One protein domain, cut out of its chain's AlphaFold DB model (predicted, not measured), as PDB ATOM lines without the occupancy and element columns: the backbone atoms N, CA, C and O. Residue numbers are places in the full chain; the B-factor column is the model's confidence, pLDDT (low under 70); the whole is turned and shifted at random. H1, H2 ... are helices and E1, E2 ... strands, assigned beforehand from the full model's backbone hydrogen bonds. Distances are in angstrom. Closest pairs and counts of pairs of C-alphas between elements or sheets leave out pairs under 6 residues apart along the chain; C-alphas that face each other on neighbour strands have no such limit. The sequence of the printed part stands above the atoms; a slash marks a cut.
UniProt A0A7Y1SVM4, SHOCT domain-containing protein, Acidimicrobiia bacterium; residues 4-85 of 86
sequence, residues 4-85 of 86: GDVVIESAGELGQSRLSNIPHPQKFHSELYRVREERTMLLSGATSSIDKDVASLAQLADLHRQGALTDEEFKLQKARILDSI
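Overview. This is residues 4 to 85 of the 86 residues of the protein "SHOCT domain-containing protein" of Acidimicrobiia bacterium (UniProt A0A7Y1SVM4). One long helix, H1, makes the axis of a rod, with a small hairpin of two strands, E1 and E2, at its first end and a shorter helix, H2, folded back beside its last part. The turn of the strand hairpin, residues 10 to 15, sticks out, and residues 30 to 45 of H1 stand free between the two ends. The printed part has 82 residues, with named elements in the order E1, E2, H1, H2; the sheet E1 - E2 is antiparallel and the class is mixed, helices and strands. The whole is extended, with a radius of gyration of the C-alphas of 22.7 A and spans of 67 by 27 by 17 A.

Along the chain. Find C-alpha 4 at (40.925, -5.547, -41.502); there E1, residues 4 to 9, begins and runs 16.5 A. E2, residues 16 to 23, covers 20.1 A and bends by 52 degrees at residue 20. From C-alpha 25 at (38.147, -9.000, -44.485), H1 runs 59.7 A to residue 65. H2, residues 71 to 83, is 18.3 A long and ends at C-alpha 83, (43.974, -52.835, -42.751).

Arrangement. Look first at the hairpin E1 and E2: N 6 and O 19 are 2.9 A apart and N 17 and O 8 are 2.8 A apart, within hydrogen-bond range. The closest C-alphas of E1 and H1 are those of Gly 4 and Pro 25, 5.3 A apart. At the other end, H1 touches H2 with residues 53 to 64 alone, closest at the C-alphas of His 64 and Phe 74, 6.4 A. They form a helical hairpin, at a shallow tilt of 6 degrees, opposite ways. H2 is apart from E1 and E2. In H1 and H2 every O i to N i+4 pair is within hydrogen-bond range.

Size, cuts and confidence. The two C-alphas farthest apart are those of Asn 21 and Gly 67, 67.1 A. The printed part has no cut and no long link. Mean pLDDT of the printed part is 75.0; look for values under 70 at residues 9 to 18, 23 to 27 and 44 to 49, among others.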
ATOM      1  N   GLY A   4      41.288  -5.237 -42.882       67.06
ATOM      2  CA  GLY A   4      40.925  -5.547 -41.502       67.06
ATOM      3  C   GLY A   4      42.029  -6.342 -40.820       67.06
ATOM      4  O   GLY A   4      42.840  -6.988 -41.487       67.06
ATOM      5  N   ASP A   5      42.048  -6.284 -39.497       76.25
ATOM      6  CA  ASP A   5      42.949  -7.075 -38.665       76.25
ATOM      7  C   ASP A   5      42.200  -8.314 -38.156       76.25
ATOM      8  O   ASP A   5      41.026  -8.228 -37.788       76.25
ATOM      9  N   VAL A   6      42.877  -9.462 -38.128       72.19
ATOM     10  CA  VAL A   6      42.357 -10.715 -37.567       72.19
ATOM     11  C   VAL A   6      43.319 -11.214 -36.501       72.19
ATOM     12  O   VAL A   6      44.532 -11.267 -36.700       72.19
ATOM     13  N   VAL A   7      42.760 -11.596 -35.360       73.69
ATOM     14  CA  VAL A   7      43.497 -12.186 -34.245       73.69
ATOM     15  C   VAL A   7      43.045 -13.634 -34.100       73.69
ATOM     16  O   VAL A   7      41.853 -13.900 -33.965       73.69
ATOM     17  N   ILE A   8      43.994 -14.569 -34.170       72.62
ATOM     18  CA  ILE A   8      43.758 -16.003 -33.990       72.62
ATOM     19  C   ILE A   8      44.379 -16.417 -32.661       72.62
ATOM     20  O   ILE A   8      45.597 -16.376 -32.498       72.62
ATOM     21  N   GLU A   9      43.548 -16.843 -31.720       67.88
ATOM     22  CA  GLU A   9      43.983 -17.339 -30.415       67.88
ATOM     23  C   GLU A   9      44.003 -18.871 -30.444       67.88
ATOM     24  O   GLU A   9      43.016 -19.513 -30.802       67.88
ATOM     25  N   SER A  10      45.156 -19.466 -30.128       64.88
ATOM     26  CA  SER A  10      45.350 -20.921 -30.080       64.88
ATOM     27  C   SER A  10      45.779 -21.314 -28.672       64.88
ATOM     28  O   SER A  10      46.684 -20.703 -28.118       64.88
ATOM     29  N   ALA A  11      45.170 -22.353 -28.099       62.53
ATOM     30  CA  ALA A  11      45.400 -22.785 -26.715       62.53
ATOM     31  C   ALA A  11      46.773 -23.463 -26.448       62.53
ATOM     32  O   ALA A  11      46.948 -24.087 -25.406       62.53
ATOM     33  N   GLY A  12      47.734 -23.378 -27.377       61.34
ATOM     34  CA  GLY A  12      49.097 -23.923 -27.250       61.34
ATOM     35  C   GLY A  12      50.158 -22.821 -27.134       61.34
ATOM     36  O   GLY A  12      49.852 -21.664 -27.407       61.34
ATOM     37  N   GLU A  13      51.397 -23.183 -26.769       55.25
ATOM     38  CA  GLU A  13      52.532 -22.319 -26.343       55.25
ATOM     39  C   GLU A  13      52.797 -21.013 -27.125       55.25
ATOM     40  O   GLU A  13      53.461 -20.122 -26.606       55.25
ATOM     41  N   LEU A  14      52.276 -20.854 -28.342       58.78
ATOM     42  CA  LEU A  14      52.435 -19.646 -29.159       58.78
ATOM     43  C   LEU A  14      51.312 -18.601 -28.989       58.78
ATOM     44  O   LEU A  14      51.421 -17.526 -29.572       58.78
ATOM     45  N   GLY A  15      50.278 -18.874 -28.180       61.50
ATOM     46  CA  GLY A  15      49.369 -17.910 -27.532       61.50
ATOM     47  C   GLY A  15      48.440 -17.065 -28.417       61.50
ATOM     48  O   GLY A  15      47.239 -17.007 -28.164       61.50
ATOM     49  N   GLN A  16      48.940 -16.403 -29.459       61.84
ATOM     50  CA  GLN A  16      48.152 -15.518 -30.316       61.84
ATOM     51  C   GLN A  16      48.896 -15.222 -31.625       61.84
ATOM     52  O   GLN A  16      50.050 -14.801 -31.617       61.84
ATOM     53  N   SER A  17      48.224 -15.387 -32.765       66.81
ATOM     54  CA  SER A  17      48.721 -14.952 -34.072       66.81
ATOM     55  C   SER A  17      47.916 -13.746 -34.548       66.81
ATOM     56  O   SER A  17      46.704 -13.838 -34.757       66.81
ATOM     57  N   ARG A  18      48.582 -12.595 -34.694       69.12
ATOM     58  CA  ARG A  18      47.978 -11.362 -35.211       69.12
ATOM     59  C   ARG A  18      48.313 -11.206 -36.690       69.12
ATOM     60  O   ARG A  18      49.472 -11.028 -37.054       69.12
ATOM     61  N   LEU A  19      47.283 -11.229 -37.525       70.19
ATOM     62  CA  LEU A  19      47.372 -10.978 -38.958       70.19
ATOM     63  C   LEU A  19      46.807  -9.582 -39.226       70.19
ATOM     64  O   LEU A  19      45.616  -9.340 -39.030       70.19
ATOM     65  N   SER A  20      47.663  -8.660 -39.659       72.75
ATOM     66  CA  SER A  20      47.267  -7.292 -40.008       72.75
ATOM     67  C   SER A  20      47.236  -7.088 -41.520       72.75
ATOM     68  O   SER A  20      47.929  -7.781 -42.263       72.75
ATOM     69  N   ASN A  21      46.453  -6.105 -41.972       66.31
ATOM     70  CA  ASN A  21      46.263  -5.767 -43.391       66.31
ATOM     71  C   ASN A  21      45.632  -6.884 -44.237       66.31
ATOM     72  O   ASN A  21      45.991  -7.048 -45.406       66.31
ATOM     73  N   ILE A  22      44.666  -7.635 -43.698       71.38
ATOM     74  CA  ILE A  22      43.968  -8.641 -44.502       71.38
ATOM     75  C   ILE A  22      43.120  -7.937 -45.572       71.38
ATOM     76  O   ILE A  22      42.221  -7.162 -45.220       71.38
ATOM     77  N   PRO A  23      43.373  -8.188 -46.871       63.88
ATOM     78  CA  PRO A  23      42.575  -7.618 -47.945       63.88
ATOM     79  C   PRO A  23      41.185  -8.259 -47.958       63.88
ATOM     80  O   PRO A  23      41.052  -9.476 -47.878       63.88
ATOM     81  N   HIS A  24      40.138  -7.442 -48.101       68.50
ATOM     82  CA  HIS A  24      38.746  -7.906 -48.155       68.50
ATOM     83  C   HIS A  24      38.347  -8.783 -46.947       68.50
ATOM     84  O   HIS A  24      37.981  -9.949 -47.123       68.50
ATOM     85  N   PRO A  25      38.345  -8.231 -45.718       69.25
ATOM     86  CA  PRO A  25      38.147  -9.000 -44.485       69.25
ATOM     87  C   PRO A  25      36.844  -9.812 -44.461       69.25
ATOM     88  O   PRO A  25      36.823 -10.910 -43.921       69.25
ATOM     89  N   GLN A  26      35.775  -9.329 -45.101       66.94
ATOM     90  CA  GLN A  26      34.514 -10.073 -45.222       66.94
ATOM     91  C   GLN A  26      34.647 -11.355 -46.050       66.94
ATOM     92  O   GLN A  26      34.127 -12.387 -45.639       66.94
ATOM     93  N   LYS A  27      35.383 -11.320 -47.169       68.94
ATOM     94  CA  LYS A  27      35.637 -12.524 -47.975       68.94
ATOM     95  C   LYS A  27      36.496 -13.519 -47.203       68.94
ATOM     96  O   LYS A  27      36.173 -14.698 -47.175       68.94
ATOM     97  N   PHE A  28      37.536 -13.032 -46.526       75.00
ATOM     98  CA  PHE A  28      38.372 -13.863 -45.660       75.00
ATOM     99  C   PHE A  28      37.550 -14.558 -44.563       75.00
ATOM    100  O   PHE A  28      37.723 -15.749 -44.327       75.00
ATOM    101  N   HIS A  29      36.616 -13.841 -43.935       68.94
ATOM    102  CA  HIS A  29      35.733 -14.402 -42.913       68.94
ATOM    103  C   HIS A  29      34.853 -15.534 -43.465       68.94
ATOM    104  O   HIS A  29      34.754 -16.592 -42.847       68.94
ATOM    105  N   SER A  30      34.244 -15.334 -44.638       73.25
ATOM    106  CA  SER A  30      33.430 -16.357 -45.307       73.25
ATOM    107  C   SER A  30      34.241 -17.606 -45.655       73.25
ATOM    108  O   SER A  30      33.798 -18.715 -45.364       73.25
ATOM    109  N   GLU A  31      35.443 -17.434 -46.206       78.25
ATOM    110  CA  GLU A  31      36.338 -18.551 -46.528       78.25
ATOM    111  C   GLU A  31      36.802 -19.289 -45.266       78.25
ATOM    112  O   GLU A  31      36.828 -20.517 -45.242       78.25
ATOM    113  N   LEU A  32      37.096 -18.569 -44.180       79.69
ATOM    114  CA  LEU A  32      37.469 -19.182 -42.907       79.69
ATOM    115  C   LEU A  32      36.342 -20.060 -42.350       79.69
ATOM    116  O   LEU A  32      36.600 -21.180 -41.908       79.69
ATOM    117  N   TYR A  33      35.100 -19.570 -42.368       74.75
ATOM    118  CA  TYR A  33      33.946 -20.361 -41.938       74.75
ATOM    119  C   TYR A  33      33.756 -21.602 -42.803       74.75
ATOM    120  O   TYR A  33      33.604 -22.695 -42.261       74.75
ATOM    121  N   ARG A  34      33.844 -21.442 -44.124       79.00
ATOM    122  CA  ARG A  34      33.729 -22.535 -45.086       79.00
ATOM    123  C   ARG A  34      34.782 -23.621 -44.846       79.00
ATOM    124  O   ARG A  34      34.437 -24.785 -44.681       79.00
ATOM    125  N   VAL A  35      36.056 -23.245 -44.736       81.00
ATOM    126  CA  VAL A  35      37.152 -24.194 -44.481       81.00
ATOM    127  C   VAL A  35      36.989 -24.885 -43.123       81.00
ATOM    128  O   VAL A  35      37.292 -26.073 -42.998       81.00
ATOM    129  N   ARG A  36      36.499 -24.178 -42.093       72.19
ATOM    130  CA  ARG A  36      36.205 -24.798 -40.788       72.19
ATOM    131  C   ARG A  36      35.084 -25.826 -40.891       72.19
ATOM    132  O   ARG A  36      35.245 -26.907 -40.343       72.19
ATOM    133  N   GLU A  37      33.997 -25.514 -41.589       70.12
ATOM    134  CA  GLU A  37      32.876 -26.437 -41.789       70.12
ATOM    135  C   GLU A  37      33.297 -27.681 -42.578       70.12
ATOM    136  O   GLU A  37      33.054 -28.801 -42.128       70.12
ATOM    137  N   GLU A  38      34.015 -27.504 -43.691       76.31
ATOM    138  CA  GLU A  38      34.568 -28.609 -44.485       76.31
ATOM    139  C   GLU A  38      35.479 -29.502 -43.629       76.31
ATOM    140  O   GLU A  38      35.354 -30.729 -43.638       76.31
ATOM    141  N   ARG A  39      36.349 -28.901 -42.807       77.19
ATOM    142  CA  ARG A  39      37.234 -29.648 -41.906       77.19
ATOM    143  C   ARG A  39      36.474 -30.370 -40.794       77.19
ATOM    144  O   ARG A  39      36.834 -31.497 -40.464       77.19
ATOM    145  N   THR A  40      35.443 -29.751 -40.221       73.94
ATOM    146  CA  THR A  40      34.580 -30.389 -39.219       73.94
ATOM    147  C   THR A  40      33.850 -31.587 -39.819       73.94
ATOM    148  O   THR A  40      33.865 -32.650 -39.210       73.94
ATOM    149  N   MET A  41      33.293 -31.461 -41.025       72.81
ATOM    150  CA  MET A  41      32.629 -32.567 -41.724       72.81
ATOM    151  C   MET A  41      33.584 -33.732 -42.011       72.81
ATOM    152  O   MET A  41      33.250 -34.884 -41.732       72.81
ATOM    153  N   LEU A  42      34.789 -33.438 -42.513       74.75
ATOM    154  CA  LEU A  42      35.820 -34.452 -42.764       74.75
ATOM    155  C   LEU A  42      36.234 -35.171 -41.476       74.75
ATOM    156  O   LEU A  42      36.316 -36.398 -41.451       74.75
ATOM    157  N   LEU A  43      36.451 -34.419 -40.393       71.81
ATOM    158  CA  LEU A  43      36.837 -34.992 -39.108       71.81
ATOM    159  C   LEU A  43      35.705 -35.822 -38.491       71.81
ATOM    160  O   LEU A  43      35.965 -36.924 -38.024       71.81
ATOM    161  N   SER A  44      34.457 -35.348 -38.534       69.56
ATOM    162  CA  SER A  44      33.293 -36.086 -38.024       69.56
ATOM    163  C   SER A  44      33.014 -37.377 -38.801       69.56
ATOM    164  O   SER A  44      32.598 -38.374 -38.207       69.56
ATOM    165  N   GLY A  45      33.252 -37.381 -40.117       64.50
ATOM    166  CA  GLY A  45      33.188 -38.589 -40.942       64.50
ATOM    167  C   GLY A  45      34.295 -39.593 -40.603       64.50
ATOM    168  O   GLY A  45      34.022 -40.790 -40.491       64.50
ATOM    169  N   ALA A  46      35.518 -39.109 -40.374       63.38
ATOM    170  CA  ALA A  46      36.654 -39.941 -39.984       63.38
ATOM    171  C   ALA A  46      36.477 -40.544 -38.580       63.38
ATOM    172  O   ALA A  46      36.633 -41.752 -38.416       63.38
ATOM    173  N   THR A  47      36.064 -39.751 -37.584       63.28
ATOM    174  CA  THR A  47      35.815 -40.255 -36.221       63.28
ATOM    175  C   THR A  47      34.688 -41.283 -36.210       63.28
ATOM    176  O   THR A  47      34.863 -42.369 -35.674       63.28
ATOM    177  N   SER A  48      33.580 -41.012 -36.910       67.50
ATOM    178  CA  SER A  48      32.457 -41.960 -37.002       67.50
ATOM    179  C   SER A  48      32.823 -43.286 -37.678       67.50
ATOM    180  O   SER A  48      32.126 -44.276 -37.469       67.50
ATOM    181  N   SER A  49      33.851 -43.306 -38.528       67.62
ATOM    182  CA  SER A  49      34.322 -44.527 -39.195       67.62
ATOM    183  C   SER A  49      35.207 -45.341 -38.249       67.62
ATOM    184  O   SER A  49      34.902 -46.501 -37.997       67.62
ATOM    185  N   ILE A  50      36.172 -44.691 -37.588       73.88
ATOM    186  CA  ILE A  50      37.024 -45.316 -36.564       73.88
ATOM    187  C   ILE A  50      36.178 -45.907 -35.422       73.88
ATOM    188  O   ILE A  50      36.404 -47.044 -35.013       73.88
ATOM    189  N   ASP A  51      35.164 -45.185 -34.936       72.31
ATOM    190  CA  ASP A  51      34.260 -45.680 -33.887       72.31
ATOM    191  C   ASP A  51      33.488 -46.942 -34.327       72.31
ATOM    192  O   ASP A  51      33.300 -47.875 -33.539       72.31
ATOM    193  N   LYS A  52      33.065 -47.011 -35.598       75.62
ATOM    194  CA  LYS A  52      32.397 -48.198 -36.165       75.62
ATOM    195  C   LYS A  52      33.351 -49.377 -36.315       75.62
ATOM    196  O   LYS A  52      32.946 -50.512 -36.054       75.62
ATOM    197  N   ASP A  53      34.594 -49.128 -36.705       78.75
ATOM    198  CA  ASP A  53      35.600 -50.176 -36.864       78.75
ATOM    199  C   ASP A  53      36.005 -50.763 -35.503       78.75
ATOM    200  O   ASP A  53      36.056 -51.985 -35.336       78.75
ATOM    201  N   VAL A  54      36.166 -49.916 -34.480       78.88
ATOM    202  CA  VAL A  54      36.405 -50.347 -33.091       78.88
ATOM    203  C   VAL A  54      35.226 -51.161 -32.548       78.88
ATOM    204  O   VAL A  54      35.434 -52.216 -31.943       78.88
ATOM    205  N   ALA A  55      33.984 -50.728 -32.797       77.12
ATOM    206  CA  ALA A  55      32.795 -51.488 -32.414       77.12
ATOM    207  C   ALA A  55      32.725 -52.856 -33.124       77.12
ATOM    208  O   ALA A  55      32.397 -53.868 -32.499       77.12
ATOM    209  N   SER A  56      33.101 -52.908 -34.405       79.12
ATOM    210  CA  SER A  56      33.132 -54.142 -35.200       79.12
ATOM    211  C   SER A  56      34.174 -55.136 -34.678       79.12
ATOM    212  O   SER A  56      33.884 -56.328 -34.568       79.12
ATOM    213  N   LEU A  57      35.356 -54.660 -34.267       83.56
ATOM    214  CA  LEU A  57      36.386 -55.483 -33.621       83.56
ATOM    215  C   LEU A  57      35.910 -56.074 -32.287       83.56
ATOM    216  O   LEU A  57      36.184 -57.243 -31.997       83.56
ATOM    217  N   ALA A  58      35.185 -55.291 -31.484       80.06
ATOM    218  CA  ALA A  58      34.623 -55.761 -30.220       80.06
ATOM    219  C   ALA A  58      33.574 -56.865 -30.441       80.06
ATOM    220  O   ALA A  58      33.607 -57.887 -29.755       80.06
ATOM    221  N   GLN A  59      32.700 -56.701 -31.439       80.06
ATOM    222  CA  GLN A  59      31.701 -57.708 -31.801       80.06
ATOM    223  C   GLN A  59      32.349 -59.007 -32.309       80.06
ATOM    224  O   GLN A  59      31.931 -60.100 -31.934       80.06
ATOM    225  N   LEU A  60      33.411 -58.900 -33.111       83.88
ATOM    226  CA  LEU A  60      34.194 -60.043 -33.592       83.88
ATOM    227  C   LEU A  60      34.830 -60.845 -32.451       83.88
ATOM    228  O   LEU A  60      34.804 -62.076 -32.468       83.88
ATOM    229  N   ALA A  61      35.384 -60.153 -31.452       81.25
ATOM    230  CA  ALA A  61      35.989 -60.792 -30.286       81.25
ATOM    231  C   ALA A  61      34.948 -61.518 -29.422       81.25
ATOM    232  O   ALA A  61      35.240 -62.571 -28.855       81.25
ATOM    233  N   ASP A  62      33.734 -60.975 -29.337       83.12
ATOM    234  CA  ASP A  62      32.636 -61.606 -28.615       83.12
ATOM    235  C   ASP A  62      32.156 -62.883 -29.321       83.12
ATOM    236  O   ASP A  62      32.074 -63.938 -28.696       83.12
ATOM    237  N   LEU A  63      31.962 -62.838 -30.643       84.00
ATOM    238  CA  LEU A  63      31.573 -64.009 -31.437       84.00
ATOM    239  C   LEU A  63      32.624 -65.132 -31.406       84.00
ATOM    240  O   LEU A  63      32.271 -66.311 -31.339       84.00
ATOM    241  N   HIS A  64      33.913 -64.782 -31.411       83.50
ATOM    242  CA  HIS A  64      35.004 -65.748 -31.227       83.50
ATOM    243  C   HIS A  64      34.960 -66.386 -29.834       83.50
ATOM    244  O   HIS A  64      35.031 -67.608 -29.712       83.50
ATOM    245  N   ARG A  65      34.738 -65.588 -28.781       82.06
ATOM    246  CA  ARG A  65      34.609 -66.092 -27.404       82.06
ATOM    247  C   ARG A  65      33.388 -66.998 -27.220       82.06
ATOM    248  O   ARG A  65      33.455 -67.953 -26.451       82.06
ATOM    249  N   GLN A  66      32.294 -66.716 -27.923       84.19
ATOM    250  CA  GLN A  66      31.093 -67.556 -27.950       84.19
ATOM    251  C   GLN A  66      31.280 -68.851 -28.766       84.19
ATOM    252  O   GLN A  66      30.393 -69.701 -28.767       84.19
ATOM    253  N   GLY A  67      32.420 -69.020 -29.448       84.56
ATOM    254  CA  GLY A  67      32.717 -70.185 -30.282       84.56
ATOM    255  C   GLY A  67      31.993 -70.187 -31.631       84.56
ATOM    256  O   GLY A  67      31.977 -71.213 -32.305       84.56
ATOM    257  N   ALA A  68      31.393 -69.060 -32.029       82.12
ATOM    258  CA  ALA A  68      30.718 -68.909 -33.317       82.12
ATOM    259  C   ALA A  68      31.701 -68.670 -34.478       82.12
ATOM    260  O   ALA A  68      31.338 -68.879 -35.632       82.12
ATOM    261  N   LEU A  69      32.932 -68.240 -34.175       81.25
ATOM    262  CA  LEU A  69      34.033 -68.143 -35.131       81.25
ATOM    263  C   LEU A  69      35.202 -69.016 -34.697       81.25
ATOM    264  O   LEU A  69      35.562 -69.061 -33.518       81.25
ATOM    265  N   THR A  70      35.852 -69.633 -35.677       84.62
ATOM    266  CA  THR A  70      37.149 -70.275 -35.470       84.62
ATOM    267  C   THR A  70      38.267 -69.237 -35.314       84.62
ATOM    268  O   THR A  70      38.141 -68.074 -35.710       84.62
ATOM    269  N   ASP A  71      39.395 -69.655 -34.733       82.06
ATOM    270  CA  ASP A  71      40.561 -68.786 -34.509       82.06
ATOM    271  C   ASP A  71      41.125 -68.205 -35.820       82.06
ATOM    272  O   ASP A  71      41.612 -67.073 -35.851       82.06
ATOM    273  N   GLU A  72      41.041 -68.969 -36.914       84.88
ATOM    274  CA  GLU A  72      41.470 -68.536 -38.247       84.88
ATOM    275  C   GLU A  72      40.524 -67.485 -38.839       84.88
ATOM    276  O   GLU A  72      40.984 -66.444 -39.315       84.88
ATOM    277  N   GLU A  73      39.209 -67.698 -38.753       84.88
ATOM    278  CA  GLU A  73      38.209 -66.751 -39.262       84.88
ATOM    279  C   GLU A  73      38.245 -65.419 -38.507       84.88
ATOM    280  O   GLU A  73      38.168 -64.349 -39.119       84.88
ATOM    281  N   PHE A  74      38.434 -65.472 -37.185       84.19
ATOM    282  CA  PHE A  74      38.600 -64.278 -36.361       84.19
ATOM    283  C   PHE A  74      39.846 -63.479 -36.766       84.19
ATOM    284  O   PHE A  74      39.769 -62.261 -36.939       84.19
ATOM    285  N   LYS A  75      40.993 -64.145 -36.964       85.25
ATOM    286  CA  LYS A  75      42.241 -63.474 -37.368       85.25
ATOM    287  C   LYS A  75      42.130 -62.826 -38.743       85.25
ATOM    288  O   LYS A  75      42.579 -61.692 -38.896       85.25
ATOM    289  N   LEU A  76      41.511 -63.504 -39.710       88.69
ATOM    290  CA  LEU A  76      41.309 -62.966 -41.056       88.69
ATOM    291  C   LEU A  76      40.417 -61.720 -41.048       88.69
ATOM    292  O   LEU A  76      40.779 -60.705 -41.642       88.69
ATOM    293  N   GLN A  77      39.277 -61.758 -40.348       82.75
ATOM    294  CA  GLN A  77      38.399 -60.587 -40.261       82.75
ATOM    295  C   GLN A  77      39.032 -59.443 -39.466       82.75
ATOM    296  O   GLN A  77      38.941 -58.290 -39.884       82.75
ATOM    297  N   LYS A  78      39.727 -59.744 -38.364       84.38
ATOM    298  CA  LYS A  78      40.457 -58.739 -37.587       84.38
ATOM    299  C   LYS A  78      41.525 -58.045 -38.432       84.38
ATOM    300  O   LYS A  78      41.615 -56.824 -38.388       84.38
ATOM    301  N   ALA A  79      42.315 -58.805 -39.194       87.06
ATOM    302  CA  ALA A  79      43.341 -58.248 -40.070       87.06
ATOM    303  C   ALA A  79      42.732 -57.336 -41.142       87.06
ATOM    304  O   ALA A  79      43.251 -56.255 -41.380       87.06
ATOM    305  N   ARG A  80      41.592 -57.729 -41.720       85.81
ATOM    306  CA  ARG A  80      40.876 -56.925 -42.717       85.81
ATOM    307  C   ARG A  80      40.365 -55.591 -42.165       85.81
ATOM    308  O   ARG A  80      40.432 -54.595 -42.869       85.81
ATOM    309  N   ILE A  81      39.833 -55.582 -40.943       82.44
ATOM    310  CA  ILE A  81      39.354 -54.345 -40.304       82.44
ATOM    311  C   ILE A  81      40.537 -53.467 -39.885       82.44
ATOM    312  O   ILE A  81      40.456 -52.250 -39.956       82.44
ATOM    313  N   LEU A  82      41.650 -54.067 -39.460       84.25
ATOM    314  CA  LEU A  82      42.839 -53.301 -39.093       84.25
ATOM    315  C   LEU A  82      43.501 -52.649 -40.317       84.25
ATOM    316  O   LEU A  82      43.933 -51.510 -40.226       84.25
ATOM    317  N   ASP A  83      43.513 -53.347 -41.454       84.88
ATOM    318  CA  ASP A  83      43.974 -52.835 -42.751       84.88
ATOM    319  C   ASP A  83      43.104 -51.681 -43.276       84.88
ATOM    320  O   ASP A  83      43.612 -50.792 -43.942       84.88
ATOM    321  N   SER A  84      41.808 -51.638 -42.941       75.00
ATOM    322  CA  SER A  84      40.935 -50.527 -43.347       75.00
ATOM    323  C   SER A  84      41.060 -49.262 -42.490       75.00
ATOM    324  O   SER A  84      40.432 -48.259 -42.825       75.00
ATOM    325  N   ILE A  85      41.805 -49.312 -41.380       72.50
ATOM    326  CA  ILE A  85      42.023 -48.173 -40.471       72.50
ATOM    327  C   ILE A  85      43.353 -47.447 -40.776       72.50
ATOM    328  O   ILE A  85      43.479 -46.276 -40.408       72.50
TER     329      ILE A  85